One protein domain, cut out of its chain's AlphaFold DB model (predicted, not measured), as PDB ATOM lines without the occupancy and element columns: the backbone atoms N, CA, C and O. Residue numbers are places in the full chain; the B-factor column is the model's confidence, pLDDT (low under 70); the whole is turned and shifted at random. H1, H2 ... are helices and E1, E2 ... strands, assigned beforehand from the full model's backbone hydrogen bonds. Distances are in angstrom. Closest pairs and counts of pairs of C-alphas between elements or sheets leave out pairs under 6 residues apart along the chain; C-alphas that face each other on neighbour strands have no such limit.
ATOM      1  N   LEU A  79       7.757  10.419  40.558       68.06
ATOM      2  CA  LEU A  79       8.570   9.203  40.507       68.06
ATOM      3  C   LEU A  79       8.648   8.485  41.865       68.06
ATOM      4  O   LEU A  79       9.329   7.473  41.973       68.06
ATOM      5  N   THR A  80       7.948   8.990  42.888       63.91
ATOM      6  CA  THR A  80       7.936   8.435  44.260       63.91
ATOM      7  C   THR A  80       7.136   7.138  44.415       63.91
ATOM      8  O   THR A  80       7.199   6.508  45.469       63.91
ATOM      9  N   GLY A  81       6.340   6.764  43.407       65.62
ATOM     10  CA  GLY A  81       5.416   5.628  43.465       65.62
ATOM     11  C   GLY A  81       6.058   4.269  43.168       65.62
ATOM     12  O   GLY A  81       7.257   4.155  42.933       65.62
ATOM     13  N   GLU A  82       5.228   3.223  43.099       66.75
ATOM     14  CA  GLU A  82       5.615   1.829  42.789       66.75
ATOM     15  C   GLU A  82       6.041   1.608  41.315       66.75
ATOM     16  O   GLU A  82       5.796   0.559  40.724       66.75
ATOM     17  N   GLY A  83       6.654   2.609  40.678       74.00
ATOM     18  CA  GLY A  83       7.055   2.561  39.270       74.00
ATOM     19  C   GLY A  83       5.937   2.873  38.269       74.00
ATOM     20  O   GLY A  83       6.164   2.770  37.067       74.00
ATOM     21  N   MET A  84       4.757   3.291  38.741       81.56
ATOM     22  CA  MET A  84       3.640   3.751  37.908       81.56
ATOM     23  C   MET A  84       3.374   5.240  38.136       81.56
ATOM     24  O   MET A  84       3.401   5.717  39.270       81.56
ATOM     25  N   ILE A  85       3.075   5.968  37.059       86.12
ATOM     26  CA  ILE A  85       2.725   7.391  37.107       86.12
ATOM     27  C   ILE A  85       1.266   7.535  36.672       86.12
ATOM     28  O   ILE A  85       0.904   7.151  35.562       86.12
ATOM     29  N   SER A  86       0.429   8.106  37.540       86.56
ATOM     30  CA  SER A  86      -0.957   8.442  37.192       86.56
ATOM     31  C   SER A  86      -0.987   9.447  36.038       86.56
ATOM     32  O   SER A  86      -0.342  10.494  36.118       86.56
ATOM     33  N   LEU A  87      -1.767   9.159  34.988       88.69
ATOM     34  CA  LEU A  87      -1.928  10.064  33.844       88.69
ATOM     35  C   LEU A  87      -2.470  11.430  34.268       88.69
ATOM     36  O   LEU A  87      -2.009  12.442  33.755       88.69
ATOM     37  N   SER A  88      -3.390  11.470  35.233       86.69
ATOM     38  CA  SER A  88      -3.960  12.715  35.758       86.69
ATOM     39  C   SER A  88      -2.924  13.530  36.533       86.69
ATOM     40  O   SER A  88      -2.805  14.735  36.325       86.69
ATOM     41  N   ASN A  89      -2.123  12.872  37.377       86.00
ATOM     42  CA  ASN A  89      -1.067  13.552  38.136       86.00
ATOM     43  C   ASN A  89       0.033  14.058  37.193       86.00
ATOM     44  O   ASN A  89       0.544  15.164  37.366       86.00
ATOM     45  N   PHE A  90       0.370  13.271  36.166       87.62
ATOM     46  CA  PHE A  90       1.314  13.684  35.135       87.62
ATOM     47  C   PHE A  90       0.776  14.884  34.351       87.62
ATOM     48  O   PHE A  90       1.475  15.888  34.258       87.62
ATOM     49  N   ALA A  91      -0.481  14.832  33.896       89.06
ATOM     50  CA  ALA A  91      -1.180  15.929  33.217       89.06
ATOM     51  C   ALA A  91      -1.075  17.240  33.995       89.06
ATOM     52  O   ALA A  91      -0.649  18.256  33.449       89.06
ATOM     53  N   GLN A  92      -1.388  17.182  35.290       86.44
ATOM     54  CA  GLN A  92      -1.322  18.331  36.180       86.44
ATOM     55  C   GLN A  92       0.103  18.882  36.303       86.44
ATOM     56  O   GLN A  92       0.292  20.093  36.265       86.44
ATOM     57  N   SER A  93       1.108  18.012  36.415       83.62
ATOM     58  CA  SER A  93       2.503  18.435  36.583       83.62
ATOM     59  C   SER A  93       3.125  19.093  35.350       83.62
ATOM     60  O   SER A  93       4.028  19.912  35.493       83.62
ATOM     61  N   VAL A  94       2.665  18.718  34.152       85.00
ATOM     62  CA  VAL A  94       3.146  19.277  32.881       85.00
ATOM     63  C   VAL A  94       2.203  20.342  32.316       85.00
ATOM     64  O   VAL A  94       2.435  20.820  31.210       85.00
ATOM     65  N   GLU A  95       1.142  20.688  33.052       89.25
ATOM     66  CA  GLU A  95       0.111  21.660  32.662       89.25
ATOM     67  C   GLU A  95      -0.538  21.353  31.297       89.25
ATOM     68  O   GLU A  95      -0.889  22.249  30.528       89.25
ATOM     69  N   LEU A  96      -0.727  20.063  30.990       89.81
ATOM     70  CA  LEU A  96      -1.385  19.605  29.765       89.81
ATOM     71  C   LEU A  96      -2.731  18.934  30.066       89.81
ATOM     72  O   LEU A  96      -2.859  18.240  31.074       89.81
ATOM     73  N   PRO A  97      -3.735  19.051  29.176       90.94
ATOM     74  CA  PRO A  97      -4.969  18.285  29.304       90.94
ATOM     75  C   PRO A  97      -4.700  16.776  29.269       90.94
ATOM     76  O   PRO A  97      -3.978  16.290  28.395       90.94
ATOM     77  N   VAL A  98      -5.350  16.015  30.156       91.06
ATOM     78  CA  VAL A  98      -5.172  14.551  30.240       91.06
ATOM     79  C   VAL A  98      -5.462  13.849  28.908       91.06
ATOM     80  O   VAL A  98      -4.749  12.923  28.536       91.06
ATOM     81  N   ALA A  99      -6.424  14.352  28.127       91.25
ATOM     82  CA  ALA A  99      -6.739  13.826  26.800       91.25
ATOM     83  C   ALA A  99      -5.535  13.876  25.840       91.25
ATOM     84  O   ALA A  99      -5.325  12.936  25.077       91.25
ATOM     85  N   GLN A 100      -4.696  14.920  25.904       91.06
ATOM     86  CA  GLN A 100      -3.489  15.005  25.069       91.06
ATOM     87  C   GLN A 100      -2.442  13.964  25.477       91.06
ATOM     88  O   GLN A 100      -1.770  13.389  24.619       91.06
ATOM     89  N   LEU A 101      -2.330  13.675  26.776       90.81
ATOM     90  CA  LEU A 101      -1.455  12.611  27.263       90.81
ATOM     91  C   LEU A 101      -1.969  11.226  26.880       90.81
ATOM     92  O   LEU A 101      -1.172  10.401  26.436       90.81
ATOM     93  N   ILE A 102      -3.279  10.979  26.974       91.62
ATOM     94  CA  ILE A 102      -3.884   9.720  26.515       91.62
ATOM     95  C   ILE A 102      -3.615   9.521  25.015       91.62
ATOM     96  O   ILE A 102      -3.185   8.444  24.608       91.62
ATOM     97  N   GLN A 103      -3.753  10.569  24.196       91.06
ATOM     98  CA  GLN A 103      -3.400  10.510  22.772       91.06
ATOM     99  C   GLN A 103      -1.916  10.176  22.553       91.06
ATOM    100  O   GLN A 103      -1.580   9.343  21.711       91.06
ATOM    101  N   ALA A 104      -1.004  10.770  23.329       89.69
ATOM    102  CA  ALA A 104       0.424  10.456  23.242       89.69
ATOM    103  C   ALA A 104       0.739   9.001  23.639       89.69
ATOM    104  O   ALA A 104       1.568   8.355  22.992       89.69
ATOM    105  N   VAL A 105       0.059   8.483  24.667       90.75
ATOM    106  CA  VAL A 105       0.133   7.082  25.107       90.75
ATOM    107  C   VAL A 105      -0.334   6.142  24.001       90.75
ATOM    108  O   VAL A 105       0.379   5.192  23.679       90.75
ATOM    109  N   MET A 106      -1.475   6.440  23.375       89.56
ATOM    110  CA  MET A 106      -2.011   5.660  22.258       89.56
ATOM    111  C   MET A 106      -1.064   5.669  21.051       89.56
ATOM    112  O   MET A 106      -0.732   4.609  20.528       89.56
ATOM    113  N   ASN A 107      -0.564   6.842  20.650       89.94
ATOM    114  CA  ASN A 107       0.318   6.995  19.486       89.94
ATOM    115  C   ASN A 107       1.653   6.252  19.629       89.94
ATOM    116  O   ASN A 107       2.268   5.878  18.633       89.94
ATOM    117  N   ARG A 108       2.123   6.067  20.865       88.12
ATOM    118  CA  ARG A 108       3.381   5.373  21.177       88.12
ATOM    119  C   ARG A 108       3.173   3.948  21.684       88.12
ATOM    120  O   ARG A 108       4.159   3.289  21.997       88.12
ATOM    121  N   ASN A 109       1.923   3.495  21.770       85.56
ATOM    122  CA  ASN A 109       1.537   2.201  22.325       85.56
ATOM    123  C   ASN A 109       2.179   1.925  23.700       85.56
ATOM    124  O   ASN A 109       2.740   0.856  23.943       85.56
ATOM    125  N   LEU A 110       2.162   2.929  24.585       88.25
ATOM    126  CA  LEU A 110       2.703   2.775  25.937       88.25
ATOM    127  C   LEU A 110       1.744   1.923  26.780       88.25
ATOM    128  O   LEU A 110       0.535   2.133  26.687       88.25
ATOM    129  N   PRO A 111       2.245   0.994  27.612       86.44
ATOM    130  CA  PRO A 111       1.390   0.167  28.455       86.44
ATOM    131  C   PRO A 111       0.684   1.018  29.517       86.44
ATOM    132  O   PRO A 111       1.320   1.822  30.200       86.44
ATOM    133  N   VAL A 112      -0.623   0.809  29.666       88.81
ATOM    134  CA  VAL A 112      -1.458   1.448  30.688       88.81
ATOM    135  C   VAL A 112      -2.046   0.390  31.604       88.81
ATOM    136  O   VAL A 112      -2.506  -0.663  31.164       88.81
ATOM    137  N   PHE A 113      -2.058   0.715  32.889       89.12
ATOM    138  CA  PHE A 113      -2.657  -0.100  33.931       89.12
ATOM    139  C   PHE A 113      -3.743   0.697  34.634       89.12
ATOM    140  O   PHE A 113      -3.627   1.913  34.810       89.12
ATOM    141  N   TRP A 114      -4.780  -0.002  35.070       88.12
ATOM    142  CA  TRP A 114      -5.834   0.558  35.894       88.12
ATOM    143  C   TRP A 114      -5.625   0.142  37.347       88.12
ATOM    144  O   TRP A 114      -5.540  -1.046  37.647       88.12
ATOM    145  N   LEU A 115      -5.537   1.114  38.257       87.94
ATOM    146  CA  LEU A 115      -5.592   0.852  39.693       87.94
ATOM    147  C   LEU A 115      -7.048   0.563  40.082       87.94
ATOM    148  O   LEU A 115      -7.820   1.485  40.331       87.94
ATOM    149  N   ALA A 116      -7.406  -0.716  40.121       86.81
ATOM    150  CA  ALA A 116      -8.775  -1.189  40.315       86.81
ATOM    151  C   ALA A 116      -9.077  -1.591  41.771       86.81
ATOM    152  O   ALA A 116     -10.104  -2.200  42.050       86.81
ATOM    153  N   THR A 117      -8.192  -1.276  42.723       86.31
ATOM    154  CA  THR A 117      -8.387  -1.626  44.138       86.31
ATOM    155  C   THR A 117      -9.726  -1.112  44.667       86.31
ATOM    156  O   THR A 117      -9.965   0.093  44.680       86.31
ATOM    157  N   GLY A 118     -10.569  -2.024  45.154       86.19
ATOM    158  CA  GLY A 118     -11.877  -1.687  45.721       86.19
ATOM    159  C   GLY A 118     -13.012  -1.603  44.697       86.19
ATOM    160  O   GLY A 118     -14.140  -1.328  45.095       86.19
ATOM    161  N   GLN A 119     -12.743  -1.843  43.410       86.44
ATOM    162  CA  GLN A 119     -13.771  -1.852  42.368       86.44
ATOM    163  C   GLN A 119     -14.495  -3.195  42.342       86.44
ATOM    164  O   GLN A 119     -13.850  -4.244  42.350       86.44
ATOM    165  N   ALA A 120     -15.827  -3.160  42.327       87.44
ATOM    166  CA  ALA A 120     -16.641  -4.357  42.162       87.44
ATOM    167  C   ALA A 120     -16.555  -4.855  40.714       87.44
ATOM    168  O   ALA A 120     -16.454  -4.057  39.782       87.44
ATOM    169  N   GLY A 121     -16.598  -6.169  40.532       86.62
ATOM    170  CA  GLY A 121     -16.618  -6.781  39.213       86.62
ATOM    171  C   GLY A 121     -16.809  -8.287  39.285       86.62
ATOM    172  O   GLY A 121     -16.988  -8.857  40.363       86.62
ATOM    173  N   PHE A 122     -16.738  -8.919  38.121       87.12
ATOM    174  CA  PHE A 122     -16.882 -10.358  37.971       87.12
ATOM    175  C   PHE A 122     -15.549 -10.983  37.568       87.12
ATOM    176  O   PHE A 122     -14.875 -10.515  36.648       87.12
ATOM    177  N   TYR A 123     -15.164 -12.047  38.265       84.94
ATOM    178  CA  TYR A 123     -13.968 -12.822  37.974       84.94
ATOM    179  C   TYR A 123     -14.305 -14.040  37.126       84.94
ATOM    180  O   TYR A 123     -15.180 -14.828  37.478       84.94
ATOM    181  N   VAL A 124     -13.556 -14.221  36.042       84.19
ATOM    182  CA  VAL A 124     -13.670 -15.372  35.146       84.19
ATOM    183  C   VAL A 124     -12.353 -16.144  35.187       84.19
ATOM    184  O   VAL A 124     -11.308 -15.597  34.837       84.19
ATOM    185  N   GLU A 125     -12.386 -17.407  35.624       75.94
ATOM    186  CA  GLU A 125     -11.184 -18.259  35.689       75.94
ATOM    187  C   GLU A 125     -10.735 -18.750  34.303       75.94
ATOM    188  O   GLU A 125      -9.535 -18.841  34.035       75.94
ATOM    189  N   VAL A 126     -11.685 -19.042  33.408       80.12
ATOM    190  CA  VAL A 126     -11.420 -19.626  32.084       80.12
ATOM    191  C   VAL A 126     -11.725 -18.606  30.987       80.12
ATOM    192  O   VAL A 126     -12.821 -18.547  30.438       80.12
ATOM    193  N   LEU A 127     -10.722 -17.796  30.641       75.75
ATOM    194  CA  LEU A 127     -10.850 -16.751  29.614       75.75
ATOM    195  C   LEU A 127     -11.100 -17.297  28.199       75.75
ATOM    196  O   LEU A 127     -11.621 -16.578  27.358       75.75
ATOM    197  N   SER A 128     -10.739 -18.552  27.915       76.12
ATOM    198  CA  SER A 128     -10.909 -19.147  26.580       76.12
ATOM    199  C   SER A 128     -12.366 -19.383  26.180       76.12
ATOM    200  O   SER A 128     -12.633 -19.622  25.006       76.12
ATOM    201  N   GLU A 129     -13.283 -19.367  27.144       76.81
ATOM    202  CA  GLU A 129     -14.721 -19.550  26.918       76.81
ATOM    203  C   GLU A 129     -15.459 -18.212  26.780       76.81
ATOM    204  O   GLU A 129     -16.600 -18.185  26.326       76.81
ATOM    205  N   ALA A 130     -14.800 -17.102  27.129       77.69
ATOM    206  CA  ALA A 130     -15.376 -15.774  27.031       77.69
ATOM    207  C   ALA A 130     -15.392 -15.292  25.572       77.69
ATOM    208  O   ALA A 130     -14.385 -15.351  24.860       77.69
ATOM    209  N   GLU A 131     -16.546 -14.792  25.136       80.94
ATOM    210  CA  GLU A 131     -16.720 -14.216  23.804       80.94
ATOM    211  C   GLU A 131     -15.899 -12.926  23.659       80.94
ATOM    212  O   GLU A 131     -15.818 -12.113  24.583       80.94
ATOM    213  N   LEU A 132     -15.290 -12.742  22.486       81.19
ATOM    214  CA  LEU A 132     -14.580 -11.519  22.127       81.19
ATOM    215  C   LEU A 132     -15.470 -10.642  21.249       81.19
ATOM    216  O   LEU A 132     -16.067 -11.130  20.290       81.19
ATOM    217  N   ASP A 133     -15.495  -9.344  21.533       78.81
ATOM    218  CA  ASP A 133     -16.137  -8.358  20.683       78.81
ATOM    219  C   ASP A 133     -15.403  -8.308  19.323       78.81
ATOM    220  O   ASP A 133     -14.193  -8.051  19.266       78.81
ATOM    221  N   PRO A 134     -16.104  -8.555  18.202       75.81
ATOM    222  CA  PRO A 134     -15.498  -8.552  16.875       75.81
ATOM    223  C   PRO A 134     -15.013  -7.169  16.402       75.81
ATOM    224  O   PRO A 134     -14.257  -7.103  15.430       75.81
ATOM    225  N   LEU A 135     -15.440  -6.068  17.033       75.75
ATOM    226  CA  LEU A 135     -15.063  -4.699  16.661       75.75
ATOM    227  C   LEU A 135     -13.715  -4.276  17.246       75.75
ATOM    228  O   LEU A 135     -12.942  -3.599  16.562       75.75
ATOM    229  N   ASP A 136     -13.436  -4.640  18.496       72.75
ATOM    230  CA  ASP A 136     -12.254  -4.153  19.215       72.75
ATOM    231  C   ASP A 136     -11.416  -5.241  19.904       72.75
ATOM    232  O   ASP A 136     -10.318  -4.944  20.387       72.75
ATOM    233  N   GLY A 137     -11.873  -6.497  19.882       73.94
ATOM    234  CA  GLY A 137     -11.183  -7.636  20.485       73.94
ATOM    235  C   GLY A 137     -11.185  -7.620  22.014       73.94
ATOM    236  O   GLY A 137     -10.378  -8.329  22.618       73.94
ATOM    237  N   SER A 138     -12.035  -6.798  22.640       77.88
ATOM    238  CA  SER A 138     -12.305  -6.849  24.080       77.88
ATOM    239  C   SER A 138     -13.176  -8.060  24.426       77.88
ATOM    240  O   SER A 138     -13.726  -8.701  23.536       77.88
ATOM    241  N   TYR A 139     -13.289  -8.421  25.706       81.75
ATOM    242  CA  TYR A 139     -14.216  -9.483  26.103       81.75
ATOM    243  C   TYR A 139     -15.621  -8.915  26.283       81.75
ATOM    244  O   TYR A 139     -15.799  -7.888  26.941       81.75
ATOM    245  N   VAL A 140     -16.620  -9.625  25.761       82.38
ATOM    246  CA  VAL A 140     -18.030  -9.295  25.976       82.38
ATOM    247  C   VAL A 140     -18.359  -9.483  27.457       82.38
ATOM    248  O   VAL A 140     -18.242 -10.580  28.006       82.38
ATOM    249  N   LEU A 141     -18.776  -8.399  28.116       81.06
ATOM    250  CA  LEU A 141     -18.942  -8.363  29.572       81.06
ATOM    251  C   LEU A 141     -20.074  -9.269  30.077       81.06
ATOM    252  O   LEU A 141     -19.949  -9.815  31.172       81.06
ATOM    253  N   ASN A 142     -21.105  -9.516  29.260       81.69
ATOM    254  CA  ASN A 142     -22.244 -10.378  29.602       81.69
ATOM    255  C   ASN A 142     -21.805 -11.770  30.081       81.69
ATOM    256  O   ASN A 142     -22.387 -12.315  31.012       81.69
ATOM    257  N   TYR A 143     -20.745 -12.335  29.490       76.69
ATOM    258  CA  TYR A 143     -20.220 -13.632  29.922       76.69
ATOM    259  C   TYR A 143     -19.722 -13.592  31.375       76.69
ATOM    260  O   TYR A 143     -19.965 -14.514  32.150       76.69
ATOM    261  N   GLY A 144     -19.047 -12.504  31.756       75.81
ATOM    262  CA  GLY A 144     -18.602 -12.282  33.128       75.81
ATOM    263  C   GLY A 144     -19.768 -12.088  34.095       75.81
ATOM    264  O   GLY A 144     -19.723 -12.619  35.197       75.81
ATOM    265  N   GLU A 145     -20.825 -11.391  33.685       80.50
ATOM    266  CA  GLU A 145     -22.018 -11.194  34.521       80.50
ATOM    267  C   GLU A 145     -22.815 -12.491  34.733       80.50
ATOM    268  O   GLU A 145     -23.346 -12.722  35.817       80.50
ATOM    269  N   GLU A 146     -22.889 -13.353  33.715       82.19
ATOM    270  CA  GLU A 146     -23.666 -14.596  33.768       82.19
ATOM    271  C   GLU A 146     -22.919 -15.763  34.428       82.19
ATOM    272  O   GLU A 146     -23.536 -16.572  35.123       82.19
ATOM    273  N   GLN A 147     -21.610 -15.886  34.181       79.88
ATOM    274  CA  GLN A 147     -20.797 -17.046  34.586       79.88
ATOM    275  C   GLN A 147     -19.678 -16.695  35.574       79.88
ATOM    276  O   GLN A 147     -19.025 -17.591  36.115       79.88
ATOM    277  N   GLY A 148     -19.408 -15.408  35.788       82.50
ATOM    278  CA  GLY A 148     -18.323 -14.952  36.644       82.50
ATOM    279  C   GLY A 148     -18.680 -14.947  38.129       82.50
ATOM    280  O   GLY A 148     -19.838 -14.952  38.543       82.50
ATOM    281  N   ILE A 149     -17.639 -14.920  38.955       86.56
ATOM    282  CA  ILE A 149     -17.760 -14.837  40.409       86.56
ATOM    283  C   ILE A 149     -17.670 -13.367  40.810       86.56
ATOM    284  O   ILE A 149     -16.649 -12.722  40.567       86.56
ATOM    285  N   GLU A 150     -18.716 -12.845  41.447       89.12
ATOM    286  CA  GLU A 150     -18.685 -11.500  42.023       89.12
ATOM    287  C   GLU A 150     -17.516 -11.345  42.998       89.12
ATOM    288  O   GLU A 150     -17.254 -12.187  43.863       89.12
ATOM    289  N   GLY A 151     -16.826 -10.218  42.897       87.56
ATOM    290  CA  GLY A 151     -15.775  -9.889  43.831       87.56
ATOM    291  C   GLY A 151     -15.290  -8.461  43.691       87.56
ATOM    292  O   GLY A 151     -15.886  -7.615  43.027       87.56
ATOM    293  N   VAL A 152     -14.185  -8.189  44.378       88.62
ATOM    294  CA  VAL A 152     -13.577  -6.862  44.435       88.62
ATOM    295  C   VAL A 152     -12.155  -6.949  43.903       88.62
ATOM    296  O   VAL A 152     -11.361  -7.761  44.387       88.62
ATOM    297  N   ALA A 153     -11.835  -6.128  42.905       86.50
ATOM    298  CA  ALA A 153     -10.505  -5.998  42.324       86.50
ATOM    299  C   ALA A 153      -9.488  -5.465  43.338       86.50
ATOM    300  O   ALA A 153      -9.797  -4.635  44.202       86.50
ATOM    301  N   LYS A 154      -8.244  -5.950  43.239       85.88
ATOM    302  CA  LYS A 154      -7.137  -5.523  44.099       85.88
ATOM    303  C   LYS A 154      -5.880  -5.258  43.278       85.88
ATOM    304  O   LYS A 154      -5.321  -6.166  42.683       85.88
ATOM    305  N   GLY A 155      -5.375  -4.031  43.344       86.25
ATOM    306  CA  GLY A 155      -4.123  -3.636  42.709       86.25
ATOM    307  C   GLY A 155      -4.300  -3.149  41.275       86.25
ATOM    308  O   GLY A 155      -5.324  -2.562  40.923       86.25
ATOM    309  N   TYR A 156      -3.253  -3.342  40.478       86.94
ATOM    310  CA  TYR A 156      -3.189  -2.893  39.094       86.94
ATOM    311  C   TYR A 156      -3.609  -4.005  38.142       86.94
ATOM    312  O   TYR A 156      -3.083  -5.115  38.209       86.94
ATOM    313  N   LEU A 157      -4.514  -3.679  37.225       88.12
ATOM    314  CA  LEU A 157      -4.974  -4.575  36.173       88.12
ATOM    315  C   LEU A 157      -4.572  -4.023  34.810       88.12
ATOM    316  O   LEU A 157      -4.561  -2.807  34.588       88.12
ATOM    317  N   GLN A 158      -4.227  -4.920  33.894       87.00
ATOM    318  CA  GLN A 158      -3.920  -4.556  32.521       87.00
ATOM    319  C   GLN A 158      -5.205  -4.526  31.687       87.00
ATOM    320  O   GLN A 158      -6.052  -5.414  31.786       87.00
ATOM    321  N   LEU A 159      -5.336  -3.498  30.849       86.06
ATOM    322  CA  LEU A 159      -6.435  -3.371  29.894       86.06
ATOM    323  C   LEU A 159      -6.238  -4.359  28.736       86.06
ATOM    324  O   LEU A 159      -5.187  -4.351  28.093       86.06
ATOM    325  N   THR A 160      -7.251  -5.182  28.456       81.56
ATOM    326  CA  THR A 160      -7.196  -6.194  27.381       81.56
ATOM    327  C   THR A 160      -7.322  -5.568  25.986       81.56
ATOM    328  O   THR A 160      -6.532  -5.896  25.105       81.56
ATOM    329  N   ALA A 161      -8.202  -4.573  25.816       84.19
ATOM    330  CA  ALA A 161      -8.349  -3.773  24.595       84.19
ATOM    331  C   ALA A 161      -7.980  -2.296  24.837       84.19
ATOM    332  O   ALA A 161      -8.780  -1.377  24.648       84.19
ATOM    333  N   GLN A 162      -6.742  -2.043  25.287       87.56
ATOM    334  CA  GLN A 162      -6.292  -0.711  25.724       87.56
ATOM    335  C   GLN A 162      -6.671   0.444  24.769       87.56
ATOM    336  O   GLN A 162      -7.195   1.446  25.258       87.56
ATOM    337  N   PRO A 163      -6.451   0.372  23.439       87.06
ATOM    338  CA  PRO A 163      -6.779   1.490  22.556       87.06
ATOM    339  C   PRO A 163      -8.274   1.822  22.518       87.06
ATOM    340  O   PRO A 163      -8.613   2.994  22.373       87.06
ATOM    341  N   ALA A 164      -9.150   0.821  22.639       85.81
ATOM    342  CA  ALA A 164     -10.595   1.023  22.660       85.81
ATOM    343  C   ALA A 164     -11.022   1.720  23.956       85.81
ATOM    344  O   ALA A 164     -11.618   2.794  23.909       85.81
ATOM    345  N   HIS A 165     -10.572   1.213  25.107       87.50
ATOM    346  CA  HIS A 165     -10.887   1.815  26.406       87.50
ATOM    347  C   HIS A 165     -10.361   3.250  26.539       87.50
ATOM    348  O   HIS A 165     -11.055   4.126  27.049       87.50
ATOM    349  N   LEU A 166      -9.155   3.530  26.036       89.50
ATOM    350  CA  LEU A 166      -8.608   4.890  26.046       89.50
ATOM    351  C   LEU A 166      -9.388   5.849  25.134       89.50
ATOM    352  O   LEU A 166      -9.487   7.031  25.461       89.50
ATOM    353  N   ARG A 167      -9.959   5.369  24.018       89.06
ATOM    354  CA  ARG A 167     -10.851   6.181  23.172       89.06
ATOM    355  C   ARG A 167     -12.150   6.503  23.896       89.06
ATOM    356  O   ARG A 167     -12.492   7.678  23.939       89.06
ATOM    357  N   ASN A 168     -12.780   5.505  24.513       87.38
ATOM    358  CA  ASN A 168     -14.024   5.675  25.271       87.38
ATOM    359  C   ASN A 168     -13.840   6.670  26.429       87.38
ATOM    360  O   ASN A 168     -14.648   7.570  26.626       87.38
ATOM    361  N   ILE A 169     -12.699   6.614  27.127       88.75
ATOM    362  CA  ILE A 169     -12.363   7.601  28.167       88.75
ATOM    363  C   ILE A 169     -12.263   9.026  27.596       88.75
ATOM    364  O   ILE A 169     -12.637   9.981  28.274       88.75
ATOM    365  N   ILE A 170     -11.760   9.198  26.369       88.31
ATOM    366  CA  ILE A 170     -11.684  10.518  25.725       88.31
ATOM    367  C   ILE A 170     -13.062  11.002  25.257       88.31
ATOM    368  O   ILE A 170     -13.339  12.195  25.394       88.31
ATOM    369  N   SER A 171     -13.890  10.130  24.673       87.88
ATOM    370  CA  SER A 171     -15.208  10.499  24.134       87.88
ATOM    371  C   SER A 171     -16.259  10.686  25.221       87.88
ATOM    372  O   SER A 171     -16.952  11.701  25.228       87.88
ATOM    373  N   ASP A 172     -16.344   9.727  26.139       86.25
ATOM    374  CA  ASP A 172     -17.480   9.548  27.045       86.25
ATOM    375  C   ASP A 172     -17.104   9.816  28.510       86.25
ATOM    376  O   ASP A 172     -17.966   9.910  29.381       86.25
ATOM    377  N   GLY A 173     -15.808   9.978  28.802       82.69
ATOM    378  CA  GLY A 173     -15.293  10.240  30.149       82.69
ATOM    379  C   GLY A 173     -15.214   9.002  31.047       82.69
ATOM    380  O   GLY A 173     -14.651   9.080  32.139       82.69
ATOM    381  N   TYR A 174     -15.726   7.858  30.591       83.62
ATOM    382  CA  TYR A 174     -15.628   6.565  31.261       83.62
ATOM    383  C   TYR A 174     -15.500   5.431  30.235       83.62
ATOM    384  O   TYR A 174     -15.734   5.618  29.044       83.62
ATOM    385  N   SER A 175     -15.095   4.249  30.695       83.44
ATOM    386  CA  SER A 175     -15.143   3.021  29.903       83.44
ATOM    387  C   SER A 175     -15.477   1.869  30.828       83.44
ATOM    388  O   SER A 175     -14.845   1.708  31.871       83.44
ATOM    389  N   GLU A 176     -16.413   1.034  30.404       81.06
ATOM    390  CA  GLU A 176     -16.508  -0.335  30.897       81.06
ATOM    391  C   GLU A 176     -15.414  -1.144  30.194       81.06
ATOM    392  O   GLU A 176     -15.093  -0.882  29.028       81.06
ATOM    393  N   ALA A 177     -14.727  -2.017  30.927       74.44
ATOM    394  CA  ALA A 177     -13.521  -2.650  30.416       74.44
ATOM    395  C   ALA A 177     -13.314  -4.051  30.972       74.44
ATOM    396  O   ALA A 177     -13.381  -4.270  32.181       74.44
ATOM    397  N   SER A 178     -12.948  -4.974  30.084       77.44
ATOM    398  CA  SER A 178     -12.376  -6.254  30.467       77.44
ATOM    399  C   SER A 178     -10.898  -6.083  30.807       77.44
ATOM    400  O   SER A 178     -10.099  -5.521  30.043       77.44
ATOM    401  N   VAL A 179     -10.510  -6.581  31.974       75.69
ATOM    402  CA  VAL A 179      -9.177  -6.379  32.539       75.69
ATOM    403  C   VAL A 179      -8.619  -7.683  33.086       75.69
ATOM    404  O   VAL A 179      -9.370  -8.537  33.548       75.69
ATOM    405  N   CYS A 180      -7.300  -7.848  33.030       74.44
ATOM    406  CA  CYS A 180      -6.631  -9.051  33.517       74.44
ATOM    407  C   CYS A 180      -5.522  -8.721  34.520       74.44
ATOM    408  O   CYS A 180      -4.866  -7.676  34.441       74.44
ATOM    409  N   TYR A 181      -5.304  -9.634  35.470       72.69
ATOM    410  CA  TYR A 181      -4.069  -9.649  36.247       72.69
ATOM    411  C   TYR A 181      -2.909 -10.026  35.326       72.69
ATOM    412  O   TYR A 181      -3.066 -10.863  34.433       72.69
TER     413      TYR A 181
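This is residues 79 to 181 of the 182 residues of an uncharacterized protein of Kosakonia arachidis (UniProt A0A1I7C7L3). Two small two-strand sheets follow one another along the domain: E1 and E4 lie near the middle, and E2 and E3 lie farther out, toward one end, with the short helix H3 and the long loop of residues 124 to 140. Toward the opposite end lie H1 and H2, with H1 slanted steeply to H2, while H4, nearer the middle, packs side by side with H2. The printed part has 103 residues, in the order H1 H2 E1 E2 H3 E3 E4 H4; both sheets, E1 - E4 and E2 - E3, are antiparallel. The class is mixed, helices and strands, with under half of the residues in named elements. The whole is compact, with a radius of gyration of the C-alphas of 14.8 A and spans of 44 by 30 by 21 A.

H1, residues 87 to 93, touches H2, residues 98 to 107, at a steep tilt of 59 degrees, opposite ways; the closest C-alphas, of Ala 91 and Val 98, are 5.2 A apart. H2 touches H4, residues 162 to 172, at a shallow tilt of 29 degrees, opposite ways, closest at the C-alphas of Ala 99 and Ile 170, 6.0 A. E1, residues 113 to 115, is antiparallel to E4, residues 156 to 159, with N 114 and O 157 at 2.9 A. E2, residues 120 to 123, is antiparallel to E3, residues 149 to 152, with N 123 and O 149 at 2.8 A. The closest C-alphas of E2 and H3, residues 141 to 147, are those of Phe 122 and Gly 144, 5.5 A. In H1, H2, H3 and H4 every O i to N i+4 pair is within hydrogen-bond range.

H1 begins at C-alpha 87 (-1.928, 10.064, 33.844). H2 is 14.2 A long and H4 15.2 A, ending at C-alpha 172 (-17.480, 9.548, 27.045).

The C-alphas of Glu 95 and Glu 129 are farthest apart, 44.2 A. The printed part has no cut; the link from E2 to H3 is long, 17 residues. Residues 79 to 82 are under pLDDT 70.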